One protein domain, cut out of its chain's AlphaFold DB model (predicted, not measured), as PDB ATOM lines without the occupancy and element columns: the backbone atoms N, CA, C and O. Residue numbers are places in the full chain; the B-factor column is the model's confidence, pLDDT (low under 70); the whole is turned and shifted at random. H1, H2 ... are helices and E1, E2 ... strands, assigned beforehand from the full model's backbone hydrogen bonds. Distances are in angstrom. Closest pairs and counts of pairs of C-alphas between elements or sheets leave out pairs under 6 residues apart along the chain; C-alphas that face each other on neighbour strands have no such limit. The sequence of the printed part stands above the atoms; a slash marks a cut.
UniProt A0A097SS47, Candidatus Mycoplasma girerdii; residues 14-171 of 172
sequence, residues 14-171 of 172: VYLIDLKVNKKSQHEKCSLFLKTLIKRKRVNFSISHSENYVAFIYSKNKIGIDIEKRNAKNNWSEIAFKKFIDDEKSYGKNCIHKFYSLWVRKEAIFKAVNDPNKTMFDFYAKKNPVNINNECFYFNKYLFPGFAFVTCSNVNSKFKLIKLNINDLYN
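What this domain is: This is residues 14 to 171 of the 172 residues of a protein of Candidatus Mycoplasma girerdii (UniProt A0A097SS47). What would one see first? Two lobes stand side by side, each a twisted four-stranded sheet with a helix on it: E2, E3, E1 and E8 with H1 over one face, and E4, E7, E6 and E5 curled round H4. The sheets are only partly face to face, with edge strands E2 and E4 close together; the helical hairpin H2 and H3 packs on residues 96 to 102 of H4, far from the short H5. What is it built of? The printed part has 158 residues, with five named helices and eight named strands in the order E1 H1 E2 E3 E4 H2 H3 H4 E5 E6 E7 E8 H5, a mixed class of helices and strands. The sheet ordered E2 E3 E1 E8 is mixed, and that ordered E4 E7 E6 E5 is antiparallel. The whole is compact, with a radius of gyration of the C-alphas of 15.5 A and spans of 48 by 39 by 27 A.

How they stand to each other: Which strands stand beside the first one? E1, residues 14 to 18, has E3, residues 53 to 59, as antiparallel neighbour, with N 15 and O 56 2.8 A apart, and E8, residues 160 to 165, as parallel neighbour, with N 16 and O 162 2.9 A apart. E2, residues 44 to 50, makes a hairpin with E3, N 46 and O 57 being 2.9 A apart. H5, residues 166 to 170, only grazes this sheet, with its residues 166 to 169. Where is H1? H1, residues 24 to 39, is over E2 and E3 at a height over the sheet of 9.6 A, along the strands at 13 degrees to E3 on the local plane; its closest C-alphas to E3 are those of His 27 and Val 54, 6.8 A apart. E1, H1 and E2 form a split strand-helix-strand unit, two strands running the same way with E3 between them, and its crossover is right-handed. How is the second sheet made? E4, residues 63 to 69, is antiparallel to E7, residues 147 to 153, with N 66 and O 150 2.9 A apart; E5, residues 130 to 132, E6, residues 135 to 141, and E7 form a meander, each strand the antiparallel neighbour of the one before, with N 130 and O 137 2.9 A apart and N 140 and O 151 2.9 A apart. It curls round H4, residues 96 to 113, whose Ala 112 has its C-alpha 4.1 A from that of Gly 64, the closest pair of H4 and E4; each sheet with its helix, H1 or H4, makes two layers. The two sheets form a sandwich, two sheets face to face, with best planes 35 degrees apart; the closest C-alphas of E2 and E4 are those of Ser 46 and Gly 64, 5.1 A apart. What of the other helices? H2, residues 76 to 83, and H3, residues 86 to 93, form a helical hairpin at a shallow tilt of 14 degrees, and H3 touches residues 98 to 102 of H4, the closest C-alphas being those of Gly 92 and Phe 99, 4.0 A apart. Every O i to N i+4 pair is within hydrogen-bond range in H1, H2 and H5, against 2 of 4 in H3 and 13 of 14 in H4.

Where its parts are: Where do the first and last elements lie? E1 begins at C-alpha 14 (10.252, 24.449, 98.102), and H5 ends at C-alpha 170 (-2.837, 32.051, 87.248). Which elements are long? H4 measures 25.6 A from its first C-alpha, at (7.961, -0.065, 99.113), to its last, and H1 measures 22.1 A. E2 spans 21.1 A and E4 20.9 A.

The domain as a whole: How far does it reach? The two C-alphas farthest apart, those of Asp 86 and Asn 171, are 48.8 A from each other. Is it unbroken? The printed part has no cut, and H4 to E5 is the long link, residues 114 to 129. Where is confidence low? Residues 170 to 171 are under 70, and the mean pLDDT of the printed part is 91.5.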
ATOM      1  N   VAL A  14      10.934  25.508  98.838       97.25
ATOM      2  CA  VAL A  14      10.252  24.449  98.102       97.25
ATOM      3  C   VAL A  14       8.792  24.826  97.923       97.25
ATOM      4  O   VAL A  14       8.081  25.079  98.891       97.25
ATOM      5  N   TYR A  15       8.332  24.785  96.683       96.75
ATOM      6  CA  TYR A  15       6.944  24.974  96.301       96.75
ATOM      7  C   TYR A  15       6.347  23.638  95.879       96.75
ATOM      8  O   TYR A  15       6.881  22.970  94.996       96.75
ATOM      9  N   LEU A  16       5.236  23.248  96.499       97.12
ATOM     10  CA  LEU A  16       4.419  22.114  96.077       97.12
ATOM     11  C   LEU A  16       3.101  22.652  95.530       97.12
ATOM     12  O   LEU A  16       2.268  23.151  96.284       97.12
ATOM     13  N   ILE A  17       2.933  22.561  94.218       95.50
ATOM     14  CA  ILE A  17       1.796  23.112  93.489       95.50
ATOM     15  C   ILE A  17       0.807  21.983  93.202       95.50
ATOM     16  O   ILE A  17       1.154  21.008  92.538       95.50
ATOM     17  N   ASP A  18      -0.421  22.129  93.689       95.19
ATOM     18  CA  ASP A  18      -1.551  21.248  93.388       95.19
ATOM     19  C   ASP A  18      -2.249  21.697  92.097       95.19
ATOM     20  O   ASP A  18      -2.908  22.742  92.064       95.19
ATOM     21  N   LEU A  19      -2.132  20.885  91.046       91.62
ATOM     22  CA  LEU A  19      -2.743  21.121  89.737       91.62
ATOM     23  C   LEU A  19      -4.256  20.871  89.702       91.62
ATOM     24  O   LEU A  19      -4.885  21.153  88.684       91.62
ATOM     25  N   LYS A  20      -4.852  20.334  90.775       89.50
ATOM     26  CA  LYS A  20      -6.246  19.846  90.869       89.50
ATOM     27  C   LYS A  20      -6.602  18.685  89.947       89.50
ATOM     28  O   LYS A  20      -7.479  17.898  90.290       89.50
ATOM     29  N   VAL A  21      -5.931  18.541  88.811       85.00
ATOM     30  CA  VAL A  21      -6.118  17.431  87.881       85.00
ATOM     31  C   VAL A  21      -4.771  16.844  87.484       85.00
ATOM     32  O   VAL A  21      -3.803  17.559  87.234       85.00
ATOM     33  N   ASN A  22      -4.715  15.517  87.392       88.44
ATOM     34  CA  ASN A  22      -3.559  14.815  86.848       88.44
ATOM     35  C   ASN A  22      -3.665  14.816  85.312       88.44
ATOM     36  O   ASN A  22      -4.286  13.941  84.710       88.44
ATOM     37  N   LYS A  23      -3.131  15.866  84.676       88.25
ATOM     38  CA  LYS A  23      -3.082  16.006  83.212       88.25
ATOM     39  C   LYS A  23      -1.682  16.410  82.777       88.25
ATOM     40  O   LYS A  23      -1.232  17.507  83.104       88.25
ATOM     41  N   LYS A  24      -1.033  15.582  81.951       86.62
ATOM     42  CA  LYS A  24       0.323  15.826  81.420       86.62
ATOM     43  C   LYS A  24       0.508  17.246  80.866       86.62
ATOM     44  O   LYS A  24       1.457  17.934  81.230       86.62
ATOM     45  N   SER A  25      -0.455  17.731  80.080       87.62
ATOM     46  CA  SER A  25      -0.407  19.080  79.501       87.62
ATOM     47  C   SER A  25      -0.408  20.209  80.541       87.62
ATOM     48  O   SER A  25       0.101  21.294  80.264       87.62
ATOM     49  N   GLN A  26      -0.953  19.993  81.743       86.56
ATOM     50  CA  GLN A  26      -0.877  20.968  82.833       86.56
ATOM     51  C   GLN A  26       0.475  20.940  83.544       86.56
ATOM     52  O   GLN A  26       1.014  22.009  83.831       86.56
ATOM     53  N   HIS A  27       1.063  19.757  83.757       89.56
ATOM     54  CA  HIS A  27       2.427  19.642  84.286       89.56
ATOM     55  C   HIS A  27       3.436  20.373  83.402       89.56
ATOM     56  O   HIS A  27       4.258  21.142  83.905       89.56
ATOM     57  N   GLU A  28       3.341  20.182  82.084       90.31
ATOM     58  CA  GLU A  28       4.211  20.832  81.101       90.31
ATOM     59  C   GLU A  28       4.039  22.355  81.120       90.31
ATOM     60  O   GLU A  28       5.029  23.084  81.211       90.31
ATOM     61  N   LYS A  29       2.790  22.844  81.120       90.00
ATOM     62  CA  LYS A  29       2.485  24.283  81.204       90.00
ATOM     63  C   LYS A  29       3.009  24.915  82.494       90.00
ATOM     64  O   LYS A  29       3.652  25.962  82.431       90.00
ATOM     65  N   CYS A  30       2.768  24.284  83.644       88.69
ATOM     66  CA  CYS A  30       3.242  24.759  84.945       88.69
ATOM     67  C   CYS A  30       4.780  24.785  84.993       88.69
ATOM     68  O   CYS A  30       5.383  25.805  85.329       88.69
ATOM     69  N   SER A  31       5.428  23.704  84.555       90.62
ATOM     70  CA  SER A  31       6.891  23.607  84.519       90.62
ATOM     71  C   SER A  31       7.516  24.652  83.595       90.62
ATOM     72  O   SER A  31       8.510  25.280  83.959       90.62
ATOM     73  N   LEU A  32       6.944  24.870  82.405       91.06
ATOM     74  CA  LEU A  32       7.421  25.878  81.455       91.06
ATOM     75  C   LEU A  32       7.301  27.295  82.028       91.06
ATOM     76  O   LEU A  32       8.225  28.101  81.882       91.06
ATOM     77  N   PHE A  33       6.196  27.591  82.712       88.62
ATOM     78  CA  PHE A  33       6.008  28.864  83.398       88.62
ATOM     79  C   PHE A  33       7.068  29.106  84.476       88.62
ATOM     80  O   PHE A  33       7.756  30.127  84.432       88.62
ATOM     81  N   LEU A  34       7.263  28.147  85.390       89.62
ATOM     82  CA  LEU A  34       8.251  28.243  86.473       89.62
ATOM     83  C   LEU A  34       9.673  28.420  85.925       89.62
ATOM     84  O   LEU A  34      10.407  29.311  86.362       89.62
ATOM     85  N   LYS A  35      10.039  27.643  84.894       89.25
ATOM     86  CA  LYS A  35      11.313  27.797  84.174       89.25
ATOM     87  C   LYS A  35      11.467  29.206  83.607       89.25
ATOM     88  O   LYS A  35      12.519  29.816  83.757       89.25
ATOM     89  N   THR A  36      10.423  29.748  82.985       88.69
ATOM     90  CA  THR A  36      10.452  31.084  82.366       88.69
ATOM     91  C   THR A  36      10.578  32.200  83.407       88.69
ATOM     92  O   THR A  36      11.277  33.191  83.171       88.69
ATOM     93  N   LEU A  37       9.933  32.040  84.565       84.62
ATOM     94  CA  LEU A  37      10.002  32.977  85.685       84.62
ATOM     95  C   LEU A  37      11.417  33.048  86.277       84.62
ATOM     96  O   LEU A  37      11.903  34.131  86.605       84.62
ATOM     97  N   ILE A  38      12.094  31.902  86.369       87.12
ATOM     98  CA  ILE A  38      13.375  31.773  87.072       87.12
ATOM     99  C   ILE A  38      14.592  31.860  86.144       87.12
ATOM    100  O   ILE A  38      15.643  32.323  86.583       87.12
ATOM    101  N   LYS A  39      14.461  31.561  84.843       80.75
ATOM    102  CA  LYS A  39      15.554  31.694  83.855       80.75
ATOM    103  C   LYS A  39      16.173  33.098  83.842       80.75
ATOM    104  O   LYS A  39      17.372  33.237  83.625       80.75
ATOM    105  N   ARG A  40      15.386  34.140  84.135       74.25
ATOM    106  CA  ARG A  40      15.877  35.528  84.233       74.25
ATOM    107  C   ARG A  40      16.748  35.795  85.468       74.25
ATOM    108  O   ARG A  40      17.499  36.760  85.461       74.25
ATOM    109  N   LYS A  41      16.665  34.959  86.509       79.75
ATOM    110  CA  LYS A  41      17.332  35.175  87.803       79.75
ATOM    111  C   LYS A  41      18.759  34.601  87.884       79.75
ATOM    112  O   LYS A  41      19.411  34.836  88.891       79.75
ATOM    113  N   ARG A  42      19.253  33.883  86.856       83.25
ATOM    114  CA  ARG A  42      20.588  33.225  86.832       83.25
ATOM    115  C   ARG A  42      20.867  32.375  88.089       83.25
ATOM    116  O   ARG A  42      21.897  32.508  88.737       83.25
ATOM    117  N   VAL A  43      19.914  31.518  88.436       90.88
ATOM    118  CA  VAL A  43      19.950  30.618  89.599       90.88
ATOM    119  C   VAL A  43      19.723  29.178  89.145       90.88
ATOM    120  O   VAL A  43      19.098  28.949  88.105       90.88
ATOM    121  N   ASN A  44      20.187  28.218  89.939       94.50
ATOM    122  CA  ASN A  44      19.869  26.809  89.739       94.50
ATOM    123  C   ASN A  44      18.415  26.560  90.133       94.50
ATOM    124  O   ASN A  44      17.903  27.169  91.074       94.50
ATOM    125  N   PHE A  45      17.743  25.652  89.439       95.69
ATOM    126  CA  PHE A  45      16.388  25.246  89.780       95.69
ATOM    127  C   PHE A  45      16.196  23.759  89.517       95.69
ATOM    128  O   PHE A  45      16.880  23.167  88.684       95.69
ATOM    129  N   SER A  46      15.227  23.166  90.201       97.62
ATOM    130  CA  SER A  46      14.834  21.782  89.985       97.62
ATOM    131  C   SER A  46      13.321  21.653  90.049       97.62
ATOM    132  O   SER A  46      12.660  22.342  90.831       97.62
ATOM    133  N   ILE A  47      12.776  20.802  89.181       97.31
ATOM    134  CA  ILE A  47      11.342  20.537  89.068       97.31
ATOM    135  C   ILE A  47      11.146  19.024  89.056       97.31
ATOM    136  O   ILE A  47      11.873  18.313  88.361       97.31
ATOM    137  N   SER A  48      10.153  18.541  89.791       97.88
ATOM    138  CA  SER A  48       9.658  17.170  89.697       97.88
ATOM    139  C   SER A  48       8.133  17.175  89.765       97.88
ATOM    140  O   SER A  48       7.532  18.162  90.194       97.88
ATOM    141  N   HIS A  49       7.488  16.113  89.303       96.12
ATOM    142  CA  HIS A  49       6.041  15.995  89.345       96.12
ATOM    143  C   HIS A  49       5.608  14.551  89.567       96.12
ATOM    144  O   HIS A  49       6.205  13.631  89.021       96.12
ATOM    145  N   SER A  50       4.524  14.358  90.311       95.81
ATOM    146  CA  SER A  50       3.917  13.041  90.505       95.81
ATOM    147  C   SER A  50       2.444  13.208  90.860       95.81
ATOM    148  O   SER A  50       2.088  14.071  91.668       95.81
ATOM    149  N   GLU A  51       1.583  12.404  90.235       95.38
ATOM    150  CA  GLU A  51       0.126  12.608  90.230       95.38
ATOM    151  C   GLU A  51      -0.242  14.050  89.856       95.38
ATOM    152  O   GLU A  51       0.341  14.600  88.940       95.38
ATOM    153  N   ASN A  52      -1.177  14.696  90.550       95.75
ATOM    154  CA  ASN A  52      -1.600  16.078  90.316       95.75
ATOM    155  C   ASN A  52      -0.660  17.140  90.922       95.75
ATOM    156  O   ASN A  52      -1.082  18.283  91.081       95.75
ATOM    157  N   TYR A  53       0.580  16.803  91.290       96.88
ATOM    158  CA  TYR A  53       1.492  17.735  91.960       96.88
ATOM    159  C   TYR A  53       2.729  18.075  91.132       96.88
ATOM    160  O   TYR A  53       3.312  17.214  90.474       96.88
ATOM    161  N   VAL A  54       3.172  19.328  91.239       97.12
ATOM    162  CA  VAL A  54       4.484  19.800  90.772       97.12
ATOM    163  C   VAL A  54       5.275  20.302  91.977       97.12
ATOM    164  O   VAL A  54       4.835  21.204  92.684       97.12
ATOM    165  N   ALA A  55       6.447  19.725  92.210       97.94
ATOM    166  CA  ALA A  55       7.414  20.193  93.189       97.94
ATOM    167  C   ALA A  55       8.481  21.052  92.499       97.94
ATOM    168  O   ALA A  55       9.020  20.675  91.458       97.94
ATOM    169  N   PHE A  56       8.793  22.203  93.087       97.12
ATOM    170  CA  PHE A  56       9.682  23.200  92.508       97.12
ATOM    171  C   PHE A  56      10.588  23.831  93.566       97.12
ATOM    172  O   PHE A  56      10.137  24.148  94.663       97.12
ATOM    173  N   ILE A  57      11.855  24.057  93.232       96.50
ATOM    174  CA  ILE A  57      12.790  24.838  94.053       96.50
ATOM    175  C   ILE A  57      13.792  25.561  93.156       96.50
ATOM    176  O   ILE A  57      14.141  25.070  92.081       96.50
ATOM    177  N   TYR A  58      14.295  26.704  93.619       95.44
ATOM    178  CA  TYR A  58      15.468  27.346  93.039       95.44
ATOM    179  C   TYR A  58      16.393  27.919  94.113       95.44
ATOM    180  O   TYR A  58      15.951  28.313  95.193       95.44
ATOM    181  N   SER A  59      17.685  27.948  93.802       94.62
ATOM    182  CA  SER A  59      18.763  28.314  94.717       94.62
ATOM    183  C   SER A  59      19.968  28.865  93.953       94.62
ATOM    184  O   SER A  59      20.151  28.586  92.768       94.62
ATOM    185  N   LYS A  60      20.836  29.615  94.639       94.50
ATOM    186  CA  LYS A  60      22.197  29.890  94.141       94.50
ATOM    187  C   LYS A  60      23.100  28.651  94.229       94.50
ATOM    188  O   LYS A  60      24.080  28.561  93.500       94.50
ATOM    189  N   ASN A  61      22.753  27.698  95.091       95.25
ATOM    190  CA  ASN A  61      23.487  26.459  95.326       95.25
ATOM    191  C   ASN A  61      23.056  25.358  94.348       95.25
ATOM    192  O   ASN A  61      22.021  25.484  93.684       95.25
ATOM    193  N   LYS A  62      23.823  24.265  94.255       96.88
ATOM    194  CA  LYS A  62      23.382  23.073  93.516       96.88
ATOM    195  C   LYS A  62      22.176  22.490  94.246       96.88
ATOM    196  O   LYS A  62      22.201  22.318  95.469       96.88
ATOM    197  N   ILE A  63      21.105  22.232  93.504       97.62
ATOM    198  CA  ILE A  63      19.833  21.808  94.079       97.62
ATOM    199  C   ILE A  63      19.109  20.850  93.142       97.62
ATOM    200  O   ILE A  63      19.021  21.076  91.938       97.62
ATOM    201  N   GLY A  64      18.554  19.795  93.717       98.06
ATOM    202  CA  GLY A  64      17.667  18.856  93.055       98.06
ATOM    203  C   GLY A  64      16.448  18.577  93.920       98.06
ATOM    204  O   GLY A  64      16.531  18.614  95.149       98.06
ATOM    205  N   ILE A  65      15.308  18.310  93.296       98.56
ATOM    206  CA  ILE A  65      14.067  17.964  93.987       98.56
ATOM    207  C   ILE A  65      13.428  16.759  93.326       98.56
ATOM    208  O   ILE A  65      13.456  16.629  92.100       98.56
ATOM    209  N   ASP A  66      12.838  15.891  94.138       98.62
ATOM    210  CA  ASP A  66      12.035  14.805  93.612       98.62
ATOM    211  C   ASP A  66      10.853  14.432  94.503       98.62
ATOM    212  O   ASP A  66      10.968  14.422  95.732       98.62
ATOM    213  N   ILE A  67       9.714  14.146  93.869       98.31
ATOM    214  CA  ILE A  67       8.471  13.729  94.510       98.31
ATOM    215  C   ILE A  67       7.902  12.528  93.764       98.31
ATOM    216  O   ILE A  67       7.748  12.585  92.555       98.31
ATOM    217  N   GLU A  68       7.516  11.481  94.493       97.44
ATOM    218  CA  GLU A  68       6.893  10.299  93.904       97.44
ATOM    219  C   GLU A  68       5.741   9.735  94.726       97.44
ATOM    220  O   GLU A  68       5.860   9.515  95.939       97.44
ATOM    221  N   LYS A  69       4.621   9.448  94.054       96.25
ATOM    222  CA  LYS A  69       3.488   8.727  94.628       96.25
ATOM    223  C   LYS A  69       3.905   7.289  94.880       96.25
ATOM    224  O   LYS A  69       4.312   6.560  93.977       96.25
ATOM    225  N   ARG A  70       3.739   6.844  96.124       93.50
ATOM    226  CA  ARG A  70       3.942   5.437  96.464       93.50
ATOM    227  C   ARG A  70       2.811   4.623  95.849       93.50
ATOM    228  O   ARG A  70       1.668   4.742  96.292       93.50
ATOM    229  N   ASN A  71       3.135   3.806  94.854       89.19
ATOM    230  CA  ASN A  71       2.186   2.925  94.194       89.19
ATOM    231  C   ASN A  71       2.605   1.462  94.377       89.19
ATOM    232  O   ASN A  71       3.625   1.019  93.852       89.19
ATOM    233  N   ALA A  72       1.797   0.709  95.123       77.06
ATOM    234  CA  ALA A  72       2.048  -0.705  95.394       77.06
ATOM    235  C   ALA A  72       1.855  -1.615  94.176       77.06
ATOM    236  O   ALA A  72       2.353  -2.735  94.191       77.06
ATOM    237  N   LYS A  73       1.180  -1.134  93.124       73.50
ATOM    238  CA  LYS A  73       0.959  -1.889  91.882       73.50
ATOM    239  C   LYS A  73       2.172  -1.884  90.948       73.50
ATOM    240  O   LYS A  73       2.185  -2.629  89.975       73.50
ATOM    241  N   ASN A  74       3.176  -1.049  91.216       76.75
ATOM    242  CA  ASN A  74       4.381  -0.985  90.397       76.75
ATOM    243  C   ASN A  74       5.335  -2.132  90.744       76.75
ATOM    244  O   ASN A  74       5.401  -2.570  91.889       76.75
ATOM    245  N   ASN A  75       6.149  -2.562  89.780       84.38
ATOM    246  CA  ASN A  75       7.151  -3.611  89.974       84.38
ATOM    247  C   ASN A  75       8.428  -3.081  90.667       84.38
ATOM    248  O   ASN A  75       9.550  -3.186  90.168       84.38
ATOM    249  N   TRP A  76       8.243  -2.409  91.805       86.25
ATOM    250  CA  TRP A  76       9.291  -1.664  92.507       86.25
ATOM    251  C   TRP A  76      10.411  -2.572  93.028       86.25
ATOM    252  O   TRP A  76      11.573  -2.168  93.035       86.25
ATOM    253  N   SER A  77      10.089  -3.801  93.431       82.06
ATOM    254  CA  SER A  77      11.066  -4.776  93.922       82.06
ATOM    255  C   SER A  77      12.014  -5.231  92.810       82.06
ATOM    256  O   SER A  77      13.228  -5.262  93.023       82.06
ATOM    257  N   GLU A  78      11.492  -5.510  91.613       85.56
ATOM    258  CA  GLU A  78      12.299  -5.888  90.452       85.56
ATOM    259  C   GLU A  78      13.182  -4.729  89.983       85.56
ATOM    260  O   GLU A  78      14.371  -4.924  89.727       85.56
ATOM    261  N   ILE A  79      12.635  -3.510  89.928       84.31
ATOM    262  CA  ILE A  79      13.412  -2.312  89.580       84.31
ATOM    263  C   ILE A  79      14.553  -2.115  90.582       84.31
ATOM    264  O   ILE A  79      15.698  -1.925  90.169       84.31
ATOM    265  N   ALA A  80      14.267  -2.207  91.887       81.75
ATOM    266  CA  ALA A  80      15.285  -2.101  92.930       81.75
ATOM    267  C   ALA A  80      16.398  -3.133  92.724       81.75
ATOM    268  O   ALA A  80      17.576  -2.791  92.762       81.75
ATOM    269  N   PHE A  81      16.021  -4.387  92.471       82.00
ATOM    270  CA  PHE A  81      16.964  -5.482  92.281       82.00
ATOM    271  C   PHE A  81      17.847  -5.294  91.039       82.00
ATOM    272  O   PHE A  81      19.055  -5.516  91.108       82.00
ATOM    273  N   LYS A  82      17.264  -4.856  89.916       85.62
ATOM    274  CA  LYS A  82      17.970  -4.719  88.634       85.62
ATOM    275  C   LYS A  82      18.815  -3.451  88.524       85.62
ATOM    276  O   LYS A  82      19.779  -3.450  87.765       85.62
ATOM    277  N   LYS A  83      18.424  -2.360  89.190       87.31
ATOM    278  CA  LYS A  83      18.970  -1.019  88.911       87.31
ATOM    279  C   LYS A  83      19.696  -0.360  90.079       87.31
ATOM    280  O   LYS A  83      20.442   0.583  89.843       87.31
ATOM    281  N   PHE A  84      19.468  -0.774  91.325       88.31
ATOM    282  CA  PHE A  84      20.181  -0.168  92.456       88.31
ATOM    283  C   PHE A  84      21.568  -0.791  92.632       88.31
ATOM    284  O   PHE A  84      21.807  -1.916  92.204       88.31
ATOM    285  N   ILE A  85      22.472  -0.056  93.281       87.56
ATOM    286  CA  ILE A  85      23.811  -0.538  93.647       87.56
ATOM    287  C   ILE A  85      23.656  -1.623  94.730       87.56
ATOM    288  O   ILE A  85      22.683  -1.594  95.483       87.56
ATOM    289  N   ASP A  86      24.567  -2.595  94.814       82.12
ATOM    290  CA  ASP A  86      24.377  -3.850  95.569       82.12
ATOM    291  C   ASP A  86      23.817  -3.680  96.997       82.12
ATOM    292  O   ASP A  86      22.761  -4.232  97.322       82.12
ATOM    293  N   ASP A  87      24.423  -2.819  97.817       83.81
ATOM    294  CA  ASP A  87      23.979  -2.545  99.197       83.81
ATOM    295  C   ASP A  87      22.633  -1.801  99.311       83.81
ATOM    296  O   ASP A  87      22.025  -1.723 100.391       83.81
ATOM    297  N   GLU A  88      22.167  -1.208  98.215       88.12
ATOM    298  CA  GLU A  88      20.866  -0.552  98.086       88.12
ATOM    299  C   GLU A  88      19.788  -1.509  97.577       88.12
ATOM    300  O   GLU A  88      18.619  -1.321  97.928       88.12
ATOM    301  N   LYS A  89      20.155  -2.558  96.821       86.19
ATOM    302  CA  LYS A  89      19.212  -3.579  96.327       86.19
ATOM    303  C   LYS A  89      18.457  -4.212  97.489       86.19
ATOM    304  O   LYS A  89      17.227  -4.239  97.487       86.19
ATOM    305  N   SER A  90      19.182  -4.679  98.507       82.50
ATOM    306  CA  SER A  90      18.596  -5.306  99.701       82.50
ATOM    307  C   SER A  90      17.711  -4.338 100.491       82.50
ATOM    308  O   SER A  90      16.640  -4.714 100.964       82.50
ATOM    309  N   TYR A  91      18.110  -3.070 100.584       82.62
ATOM    310  CA  TYR A  91      17.340  -2.043 101.280       82.62
ATOM    311  C   TYR A  91      16.036  -1.704 100.545       82.62
ATOM    312  O   TYR A  91      14.977  -1.644 101.172       82.62
ATOM    313  N   GLY A  92      16.105  -1.489  99.228       77.06
ATOM    314  CA  GLY A  92      14.977  -1.067  98.402       77.06
ATOM    315  C   GLY A  92      13.962  -2.179  98.144       77.06
ATOM    316  O   GLY A  92      12.763  -1.928  98.229       77.06
ATOM    317  N   LYS A  93      14.418  -3.413  97.893       80.75
ATOM    318  CA  LYS A  93      13.537  -4.531  97.501       80.75
ATOM    319  C   LYS A  93      12.628  -5.046  98.622       80.75
ATOM    320  O   LYS A  93      11.623  -5.684  98.341       80.75
ATOM    321  N   ASN A  94      12.971  -4.780  99.882       78.94
ATOM    322  CA  ASN A  94      12.259  -5.352 101.030       78.94
ATOM    323  C   ASN A  94      11.040  -4.527 101.462       78.94
ATOM    324  O   ASN A  94      10.221  -4.996 102.244       78.94
ATOM    325  N   CYS A  95      10.939  -3.267 101.037       88.19
ATOM    326  CA  CYS A  95       9.868  -2.388 101.480       88.19
ATOM    327  C   CYS A  95       9.632  -1.276 100.465       88.19
ATOM    328  O   CYS A  95      10.533  -0.488 100.182       88.19
ATOM    329  N   ILE A  96       8.386  -1.135 100.018       90.44
ATOM    330  CA  ILE A  96       7.961  -0.065  99.113       90.44
ATOM    331  C   ILE A  96       8.377   1.331  99.608       90.44
ATOM    332  O   ILE A  96       8.848   2.161  98.834       90.44
ATOM    333  N   HIS A  97       8.288   1.602 100.914       91.62
ATOM    334  CA  HIS A  97       8.711   2.889 101.470       91.62
ATOM    335  C   HIS A  97      10.219   3.109 101.346       91.62
ATOM    336  O   HIS A  97      10.646   4.235 101.089       91.62
ATOM    337  N   LYS A  98      11.017   2.047 101.511       92.50
ATOM    338  CA  LYS A  98      12.472   2.088 101.344       92.50
ATOM    339  C   LYS A  98      12.850   2.262  99.877       92.50
ATOM    340  O   LYS A  98      13.705   3.098  99.595       92.50
ATOM    341  N   PHE A  99      12.167   1.562  98.965       94.44
ATOM    342  CA  PHE A  99      12.312   1.755  97.523       94.44
ATOM    343  C   PHE A  99      12.087   3.212  97.134       94.44
ATOM    344  O   PHE A  99      13.017   3.862  96.667       94.44
ATOM    345  N   TYR A 100      10.894   3.753  97.400       95.56
ATOM    346  CA  TYR A 100      10.572   5.125  97.009       95.56
ATOM    347  C   TYR A 100      11.452   6.145  97.733       95.56
ATOM    348  O   TYR A 100      11.776   7.177  97.163       95.56
ATOM    349  N   SER A 101      11.889   5.865  98.968       95.31
ATOM    350  CA  SER A 101      12.847   6.730  99.662       95.31
ATOM    351  C   SER A 101      14.218   6.762  98.988       95.31
ATOM    352  O   SER A 101      14.855   7.810  99.032       95.31
ATOM    353  N   LEU A 102      14.704   5.648  98.436       95.56
ATOM    354  CA  LEU A 102      15.951   5.631  97.667       95.56
ATOM    355  C   LEU A 102      15.756   6.242  96.285       95.56
ATOM    356  O   LEU A 102      16.594   7.030  95.865       95.56
ATOM    357  N   TRP A 103      14.645   5.919  95.621       96.62
ATOM    358  CA  TRP A 103      14.290   6.437  94.304       96.62
ATOM    359  C   TRP A 103      14.360   7.962  94.269       96.62
ATOM    360  O   TRP A 103      15.184   8.520  93.547       96.62
ATOM    361  N   VAL A 104      13.602   8.632  95.148       97.88
ATOM    362  CA  VAL A 104      13.565  10.100  95.157       97.88
ATOM    363  C   VAL A 104      14.914  10.719  95.523       97.88
ATOM    364  O   VAL A 104      15.252  11.801  95.057       97.88
ATOM    365  N   ARG A 105      15.738  10.038  96.333       97.88
ATOM    366  CA  ARG A 105      17.094  10.511  96.660       97.88
ATOM    367  C   ARG A 105      18.029  10.394  95.459       97.88
ATOM    368  O   ARG A 105      18.765  11.339  95.197       97.88
ATOM    369  N   LYS A 106      17.970   9.281  94.721       97.44
ATOM    370  CA  LYS A 106      18.730   9.061  93.480       97.44
ATOM    371  C   LYS A 106      18.351  10.071  92.397       97.44
ATOM    372  O   LYS A 106      19.233  10.662  91.782       97.44
ATOM    373  N   GLU A 107      17.062  10.337  92.210       98.00
ATOM    374  CA  GLU A 107      16.611  11.367  91.269       98.00
ATOM    375  C   GLU A 107      17.013  12.775  91.705       98.00
ATOM    376  O   GLU A 107      17.525  13.549  90.896       98.00
ATOM    377  N   ALA A 108      16.825  13.120  92.983       98.25
ATOM    378  CA  ALA A 108      17.174  14.447  93.475       98.25
ATOM    379  C   ALA A 108      18.683  14.715  93.374       98.25
ATOM    380  O   ALA A 108      19.072  15.811  92.986       98.25
ATOM    381  N   ILE A 109      19.548  13.742  93.683       97.88
ATOM    382  CA  ILE A 109      20.998  13.938  93.548       97.88
ATOM    383  C   ILE A 109      21.440  13.997  92.084       97.88
ATOM    384  O   ILE A 109      22.244  14.859  91.744       97.88
ATOM    385  N   PHE A 110      20.845  13.189  91.203       97.81
ATOM    386  CA  PHE A 110      21.071  13.283  89.760       97.81
ATOM    387  C   PHE A 110      20.716  14.670  89.215       97.81
ATOM    388  O   PHE A 110      21.528  15.285  88.526       97.81
ATOM    389  N   LYS A 111      19.551  15.210  89.601       97.56
ATOM    390  CA  LYS A 111      19.108  16.563  89.223       97.56
ATOM    391  C   LYS A 111      20.016  17.663  89.793       97.56
ATOM    392  O   LYS A 111      20.192  18.684  89.139       97.56
ATOM    393  N   ALA A 112      20.580  17.471  90.989       97.06
ATOM    394  CA  ALA A 112      21.480  18.439  91.624       97.06
ATOM    395  C   ALA A 112      22.887  18.445  91.005       97.06
ATOM    396  O   ALA A 112      23.487  19.508  90.853       97.06
ATOM    397  N   VAL A 113      23.415  17.262  90.678       96.69
ATOM    398  CA  VAL A 113      24.746  17.087  90.081       96.69
ATOM    399  C   VAL A 113      24.728  17.466  88.600       96.69
ATOM    400  O   VAL A 113      25.652  18.136  88.148       96.69
ATOM    401  N   ASN A 114      23.670  17.081  87.876       94.25
ATOM    402  CA  ASN A 114      23.446  17.397  86.462       94.25
ATOM    403  C   ASN A 114      24.652  17.053  85.559       94.25
ATOM    404  O   ASN A 114      25.051  17.840  84.700       94.25
ATOM    405  N   ASP A 115      25.248  15.880  85.785       93.75
ATOM    406  CA  ASP A 115      26.358  15.345  84.990       93.75
ATOM    407  C   ASP A 115      25.796  14.557  83.791       93.75
ATOM    408  O   ASP A 115      25.087  13.569  84.008       93.75
ATOM    409  N   PRO A 116      26.080  14.967  82.539       92.50
ATOM    410  CA  PRO A 116      25.509  14.345  81.343       92.50
ATOM    411  C   PRO A 116      25.984  12.906  81.104       92.50
ATOM    412  O   PRO A 116      25.349  12.186  80.338       92.50
ATOM    413  N   ASN A 117      27.071  12.475  81.750       94.69
ATOM    414  CA  ASN A 117      27.627  11.129  81.591       94.69
ATOM    415  C   ASN A 117      27.124  10.147  82.653       94.69
ATOM    416  O   ASN A 117      27.561   8.998  82.686       94.69
ATOM    417  N   LYS A 118      26.241  10.598  83.549       93.81
ATOM    418  CA  LYS A 118      25.692   9.789  84.636       93.81
ATOM    419  C   LYS A 118      24.183   9.687  84.522       93.81
ATOM    420  O   LYS A 118      23.494  10.559  84.004       93.81
ATOM    421  N   THR A 119      23.660   8.617  85.082       94.19
ATOM    422  CA  THR A 119      22.247   8.368  85.326       94.19
ATOM    423  C   THR A 119      21.974   8.420  86.826       94.19
ATOM    424  O   THR A 119      22.885   8.357  87.653       94.19
ATOM    425  N   MET A 120      20.701   8.461  87.220       93.62
ATOM    426  CA  MET A 120      20.325   8.369  88.636       93.62
ATOM    427  C   MET A 120      20.842   7.103  89.343       93.62
ATOM    428  O   MET A 120      20.964   7.084  90.570       93.62
ATOM    429  N   PHE A 121      21.139   6.038  88.596       93.94
ATOM    430  CA  PHE A 121      21.565   4.761  89.162       93.94
ATOM    431  C   PHE A 121      23.037   4.755  89.578       93.94
ATOM    432  O   PHE A 121      23.379   4.015  90.498       93.94
ATOM    433  N   ASP A 122      23.851   5.651  89.011       92.94
ATOM    434  CA  ASP A 122      25.282   5.788  89.314       92.94
ATOM    435  C   ASP A 122      25.550   6.429  90.686       92.94
ATOM    436  O   ASP A 122      26.674   6.421  91.187       92.94
ATOM    437  N   PHE A 123      24.519   6.986  91.327       93.25
ATOM    438  CA  PHE A 123      24.649   7.656  92.616       93.25
ATOM    439  C   PHE A 123      24.270   6.743  93.777       93.25
ATOM    440  O   PHE A 123      23.127   6.295  93.885       93.25
ATOM    441  N   TYR A 124      25.198   6.539  94.712       93.44
ATOM    442  CA  TYR A 124      24.911   5.882  95.985       93.44
ATOM    443  C   TYR A 124      24.182   6.841  96.935       93.44
ATOM    444  O   TYR A 124      24.759   7.791  97.459       93.44
ATOM    445  N   ALA A 125      22.898   6.589  97.170       93.81
ATOM    446  CA  ALA A 125      21.970   7.505  97.821       93.81
ATOM    447  C   ALA A 125      21.470   6.996  99.182       93.81
ATOM    448  O   ALA A 125      20.559   7.585  99.757       93.81
ATOM    449  N   LYS A 126      22.036   5.915  99.732       93.00
ATOM    450  CA  LYS A 126      21.671   5.396 101.065       93.00
ATOM    451  C   LYS A 126      22.140   6.315 102.201       93.00
ATOM    452  O   LYS A 126      21.378   6.552 103.144       93.00
ATOM    453  N   LYS A 127      23.348   6.883 102.096       93.88
ATOM    454  CA  LYS A 127      23.976   7.768 103.105       93.88
ATOM    455  C   LYS A 127      23.481   9.215 103.025       93.88
ATOM    456  O   LYS A 127      23.015   9.657 101.979       93.88
ATOM    457  N   ASN A 128      23.528   9.931 104.143       94.81
ATOM    458  CA  ASN A 128      23.262  11.368 104.213       94.81
ATOM    459  C   ASN A 128      24.230  11.990 105.238       94.81
ATOM    460  O   ASN A 128      24.104  11.639 106.413       94.81
ATOM    461  N   PRO A 129      25.176  12.856 104.837       96.12
ATOM    462  CA  PRO A 129      25.417  13.322 103.467       96.12
ATOM    463  C   PRO A 129      26.000  12.240 102.538       96.12
ATOM    464  O   PRO A 129      26.391  11.156 102.979       96.12
ATOM    465  N   VAL A 130      26.031  12.537 101.236       95.19
ATOM    466  CA  VAL A 130      26.750  11.767 100.203       95.19
ATOM    467  C   VAL A 130      27.865  12.634  99.640       95.19
ATOM    468  O   VAL A 130      27.625  13.792  99.316       95.19
ATOM    469  N   ASN A 131      29.057  12.068  99.477       95.12
ATOM    470  CA  ASN A 131      30.183  12.762  98.861       95.12
ATOM    471  C   ASN A 131      30.276  12.396  97.379       95.12
ATOM    472  O   ASN A 131      30.329  11.214  97.042       95.12
ATOM    473  N   ILE A 132      30.299  13.401  96.505       93.19
ATOM    474  CA  ILE A 132      30.440  13.244  95.052       93.19
ATOM    475  C   ILE A 132      31.453  14.277  94.578       93.19
ATOM    476  O   ILE A 132      31.237  15.465  94.780       93.19
ATOM    477  N   ASN A 133      32.533  13.836  93.927       89.19
ATOM    478  CA  ASN A 133      33.559  14.724  93.366       89.19
ATOM    479  C   ASN A 133      34.051  15.789  94.377       89.19
ATOM    480  O   ASN A 133      34.133  16.967  94.045       89.19
ATOM    481  N   ASN A 134      34.338  15.379  95.619       91.62
ATOM    482  CA  ASN A 134      34.748  16.246  96.738       91.62
ATOM    483  C   ASN A 134      33.700  17.269  97.228       91.62
ATOM    484  O   ASN A 134      34.023  18.128  98.046       91.62
ATOM    485  N   GLU A 135      32.439  17.160  96.809       95.06
ATOM    486  CA  GLU A 135      31.322  17.947  97.342       95.06
ATOM    487  C   GLU A 135      30.396  17.083  98.210       95.06
ATOM    488  O   GLU A 135      30.086  15.940  97.869       95.06
ATOM    489  N   CYS A 136      29.919  17.645  99.324       96.56
ATOM    490  CA  CYS A 136      28.933  17.010 100.200       96.56
ATOM    491  C   CYS A 136      27.513  17.385  99.767       96.56
ATOM    492  O   CYS A 136      27.176  18.566  99.736       96.56
ATOM    493  N   PHE A 137      26.660  16.394  99.524       97.94
ATOM    494  CA  PHE A 137      25.244  16.569  99.216       97.94
ATOM    495  C   PHE A 137      24.359  16.086 100.367       97.94
ATOM    496  O   PHE A 137      24.506  14.966 100.861       97.94
ATOM    497  N   TYR A 138      23.408  16.929 100.761       98.06
ATOM    498  CA  TYR A 138      22.505  16.732 101.888       98.06
ATOM    499  C   TYR A 138      21.075  16.531 101.399       98.06
ATOM    500  O   TYR A 138      20.573  17.293 100.569       98.06
ATOM    501  N   PHE A 139      20.395  15.531 101.955       97.94
ATOM    502  CA  PHE A 139      18.987  15.265 101.681       97.94
ATOM    503  C   PHE A 139      18.079  15.836 102.774       97.94
ATOM    504  O   PHE A 139      18.230  15.482 103.944       97.94
ATOM    505  N   ASN A 140      17.065  16.612 102.379       97.06
ATOM    506  CA  ASN A 140      15.953  17.003 103.250       97.06
ATOM    507  C   ASN A 140      14.664  16.341 102.786       97.06
ATOM    508  O   ASN A 140      14.226  16.551 101.657       97.06
ATOM    509  N   LYS A 141      14.056  15.550 103.667       97.12
ATOM    510  CA  LYS A 141      12.791  14.857 103.415       97.12
ATOM    511  C   LYS A 141      11.610  15.717 103.862       97.12
ATOM    512  O   LYS A 141      11.639  16.279 104.954       97.12
ATOM    513  N   TYR A 142      10.541  15.713 103.073       97.38
ATOM    514  CA  TYR A 142       9.274  16.361 103.409       97.38
ATOM    515  C   TYR A 142       8.206  15.312 103.710       97.38
ATOM    516  O   TYR A 142       8.081  14.298 103.016       97.38
ATOM    517  N   LEU A 143       7.424  15.547 104.763       95.44
ATOM    518  CA  LEU A 143       6.277  14.708 105.085       95.44
ATOM    519  C   LEU A 143       5.097  15.116 104.202       95.44
ATOM    520  O   LEU A 143       4.520  16.189 104.368       95.44
ATOM    521  N   PHE A 144       4.744  14.247 103.259       95.56
ATOM    522  CA  PHE A 144       3.566  14.415 102.418       95.56
ATOM    523  C   PHE A 144       2.853  13.059 102.249       95.56
ATOM    524  O   PHE A 144       3.436  12.137 101.666       95.56
ATOM    525  N   PRO A 145       1.646  12.871 102.824       94.38
ATOM    526  CA  PRO A 145       0.989  11.565 102.886       94.38
ATOM    527  C   PRO A 145       0.850  10.893 101.519       94.38
ATOM    528  O   PRO A 145       0.378  11.486 100.558       94.38
ATOM    529  N   GLY A 146       1.277   9.633 101.428       95.00
ATOM    530  CA  GLY A 146       1.253   8.875 100.175       95.00
ATOM    531  C   GLY A 146       2.398   9.174  99.200       95.00
ATOM    532  O   GLY A 146       2.554   8.415  98.250       95.00
ATOM    533  N   PHE A 147       3.247  10.175  99.456       97.38
ATOM    534  CA  PHE A 147       4.374  10.530  98.585       97.38
ATOM    535  C   PHE A 147       5.727  10.415  99.293       97.38
ATOM    536  O   PHE A 147       5.863  10.710 100.487       97.38
ATOM    537  N   ALA A 148       6.745   9.949  98.574       97.88
ATOM    538  CA  ALA A 148       8.138  10.205  98.919       97.88
ATOM    539  C   ALA A 148       8.521  11.564  98.336       97.88
ATOM    540  O   ALA A 148       8.177  11.847  97.199       97.88
ATOM    541  N   PHE A 149       9.158  12.426  99.125       98.38
ATOM    542  CA  PHE A 149       9.438  13.797  98.715       98.38
ATOM    543  C   PHE A 149      10.741  14.265  99.361       98.38
ATOM    544  O   PHE A 149      10.869  14.224 100.590       98.38
ATOM    545  N   VAL A 150      11.716  14.666  98.546       98.44
ATOM    546  CA  VAL A 150      13.044  15.064  99.013       98.44
ATOM    547  C   VAL A 150      13.618  16.211  98.180       98.44
ATOM    548  O   VAL A 150      13.335  16.341  96.992       98.44
ATOM    549  N   THR A 151      14.478  17.009  98.801       98.44
ATOM    550  CA  THR A 151      15.449  17.871  98.111       98.44
ATOM    551  C   THR A 151      16.864  17.393  98.395       98.44
ATOM    552  O   THR A 151      17.127  16.916  99.498       98.44
ATOM    553  N   CYS A 152      17.773  17.585  97.445       98.06
ATOM    554  CA  CYS A 152      19.203  17.330  97.566       98.06
ATOM    555  C   CYS A 152      19.981  18.620  97.283       98.06
ATOM    556  O   CYS A 152      19.751  19.220  96.235       98.06
ATOM    557  N   SER A 153      20.876  19.052  98.174       97.75
ATOM    558  CA  SER A 153      21.676  20.272  97.978       97.75
ATOM    559  C   SER A 153      23.116  20.115  98.440       97.75
ATOM    560  O   SER A 153      23.374  19.353  99.367       97.75
ATOM    561  N   ASN A 154      24.042  20.871  97.845       97.19
ATOM    562  CA  ASN A 154      25.433  20.934  98.302       97.19
ATOM    563  C   ASN A 154      25.647  21.836  99.539       97.19
ATOM    564  O   ASN A 154      26.781  22.083  99.941       97.19
ATOM    565  N   VAL A 155      24.563  22.325 100.151       95.25
ATOM    566  CA  VAL A 155      24.578  23.016 101.446       95.25
ATOM    567  C   VAL A 155      23.678  22.294 102.444       95.25
ATOM    568  O   VAL A 155      22.616  21.774 102.090       95.25
ATOM    569  N   ASN A 156      24.091  22.274 103.710       94.00
ATOM    570  CA  ASN A 156      23.301  21.696 104.793       94.00
ATOM    571  C   ASN A 156      22.234  22.692 105.274       94.00
ATOM    572  O   ASN A 156      22.351  23.288 106.342       94.00
ATOM    573  N   SER A 157      21.204  22.892 104.453       88.38
ATOM    574  CA  SER A 157      20.121  23.840 104.722       88.38
ATOM    575  C   SER A 157      18.778  23.136 104.682       88.38
ATOM    576  O   SER A 157      18.501  22.402 103.739       88.38
ATOM    577  N   LYS A 158      17.907  23.395 105.661       89.94
ATOM    578  CA  LYS A 158      16.497  22.991 105.586       89.94
ATOM    579  C   LYS A 158      15.719  24.039 104.795       89.94
ATOM    580  O   LYS A 158      15.664  25.194 105.205       89.94
ATOM    581  N   PHE A 159      15.087  23.635 103.697       94.44
ATOM    582  CA  PHE A 159      14.253  24.536 102.903       94.44
ATOM    583  C   PHE A 159      12.810  24.533 103.410       94.44
ATOM    584  O   PHE A 159      12.259  23.491 103.774       94.44
ATOM    585  N   LYS A 160      12.181  25.708 103.424       95.62
ATOM    586  CA  LYS A 160      10.767  25.843 103.787       95.62
ATOM    587  C   LYS A 160       9.893  25.245 102.684       95.62
ATOM    588  O   LYS A 160      10.126  25.517 101.513       95.62
ATOM    589  N   LEU A 161       8.867  24.482 103.062       96.50
ATOM    590  CA  LEU A 161       7.834  24.002 102.143       96.50
ATOM    591  C   LEU A 161       6.634  24.958 102.147       96.50
ATOM    592  O   LEU A 161       6.031  25.192 103.193       96.50
ATOM    593  N   ILE A 162       6.264  25.461 100.973       95.81
ATOM    594  CA  ILE A 162       5.044  26.230 100.721       95.81
ATOM    595  C   ILE A 162       4.170  25.433  99.758       95.81
ATOM    596  O   ILE A 162       4.628  24.985  98.707       95.81
ATOM    597  N   LYS A 163       2.900  25.247 100.119       94.69
ATOM    598  CA  LYS A 163       1.905  24.642  99.234       94.69
ATOM    599  C   LYS A 163       1.144  25.744  98.516       94.69
ATOM    600  O   LYS A 163       0.740  26.704  99.161       94.69
ATOM    601  N   LEU A 164       0.960  25.578  97.214       91.69
ATOM    602  CA  LEU A 164       0.190  26.481  96.366       91.69
ATOM    603  C   LEU A 164      -0.858  25.678  95.603       91.69
ATOM    604  O   LEU A 164      -0.653  24.503  95.285       91.69
ATOM    605  N   ASN A 165      -1.967  26.314  95.273       88.94
ATOM    606  CA  ASN A 165      -2.851  25.839  94.236       88.94
ATOM    607  C   ASN A 165      -2.405  26.351  92.866       88.94
ATOM    608  O   ASN A 165      -1.803  27.413  92.743       88.94
ATOM    609  N   ILE A 166      -2.747  25.610  91.815       84.94
ATOM    610  CA  ILE A 166      -2.561  26.081  90.449       84.94
ATOM    611  C   ILE A 166      -3.196  27.455  90.229       84.94
ATOM    612  O   ILE A 166      -2.562  28.294  89.608       84.94
ATOM    613  N   ASN A 167      -4.369  27.735  90.800       82.06
ATOM    614  CA  ASN A 167      -5.030  29.035  90.666       82.06
ATOM    615  C   ASN A 167      -4.202  30.186  91.254       82.06
ATOM    616  O   ASN A 167      -4.203  31.272  90.676       82.06
ATOM    617  N   ASP A 168      -3.408  29.922  92.297       79.25
ATOM    618  CA  ASP A 168      -2.465  30.896  92.862       79.25
ATOM    619  C   ASP A 168      -1.369  31.270  91.846       79.25
ATOM    620  O   ASP A 168      -0.736  32.315  91.972       79.25
ATOM    621  N   LEU A 169      -1.142  30.425  90.826       72.62
ATOM    622  CA  LEU A 169      -0.239  30.705  89.710       72.62
ATOM    623  C   LEU A 169      -0.853  31.517  88.575       72.62
ATOM    624  O   LEU A 169      -0.114  32.156  87.822       72.62
ATOM    625  N   TYR A 170      -2.170  31.449  88.402       65.00
ATOM    626  CA  TYR A 170      -2.837  32.051  87.248       65.00
ATOM    627  C   TYR A 170      -3.491  33.401  87.574       65.00
ATOM    628  O   TYR A 170      -3.504  34.248  86.682       65.00
ATOM    629  N   ASN A 171      -3.886  33.641  88.832       55.47
ATOM    630  CA  ASN A 171      -4.792  34.707  89.282       55.47
ATOM    631  C   ASN A 171      -6.107  34.793  88.480       55.47
ATOM    632  O   ASN A 171      -6.145  34.655  87.258       55.47
TER     633      ASN A 171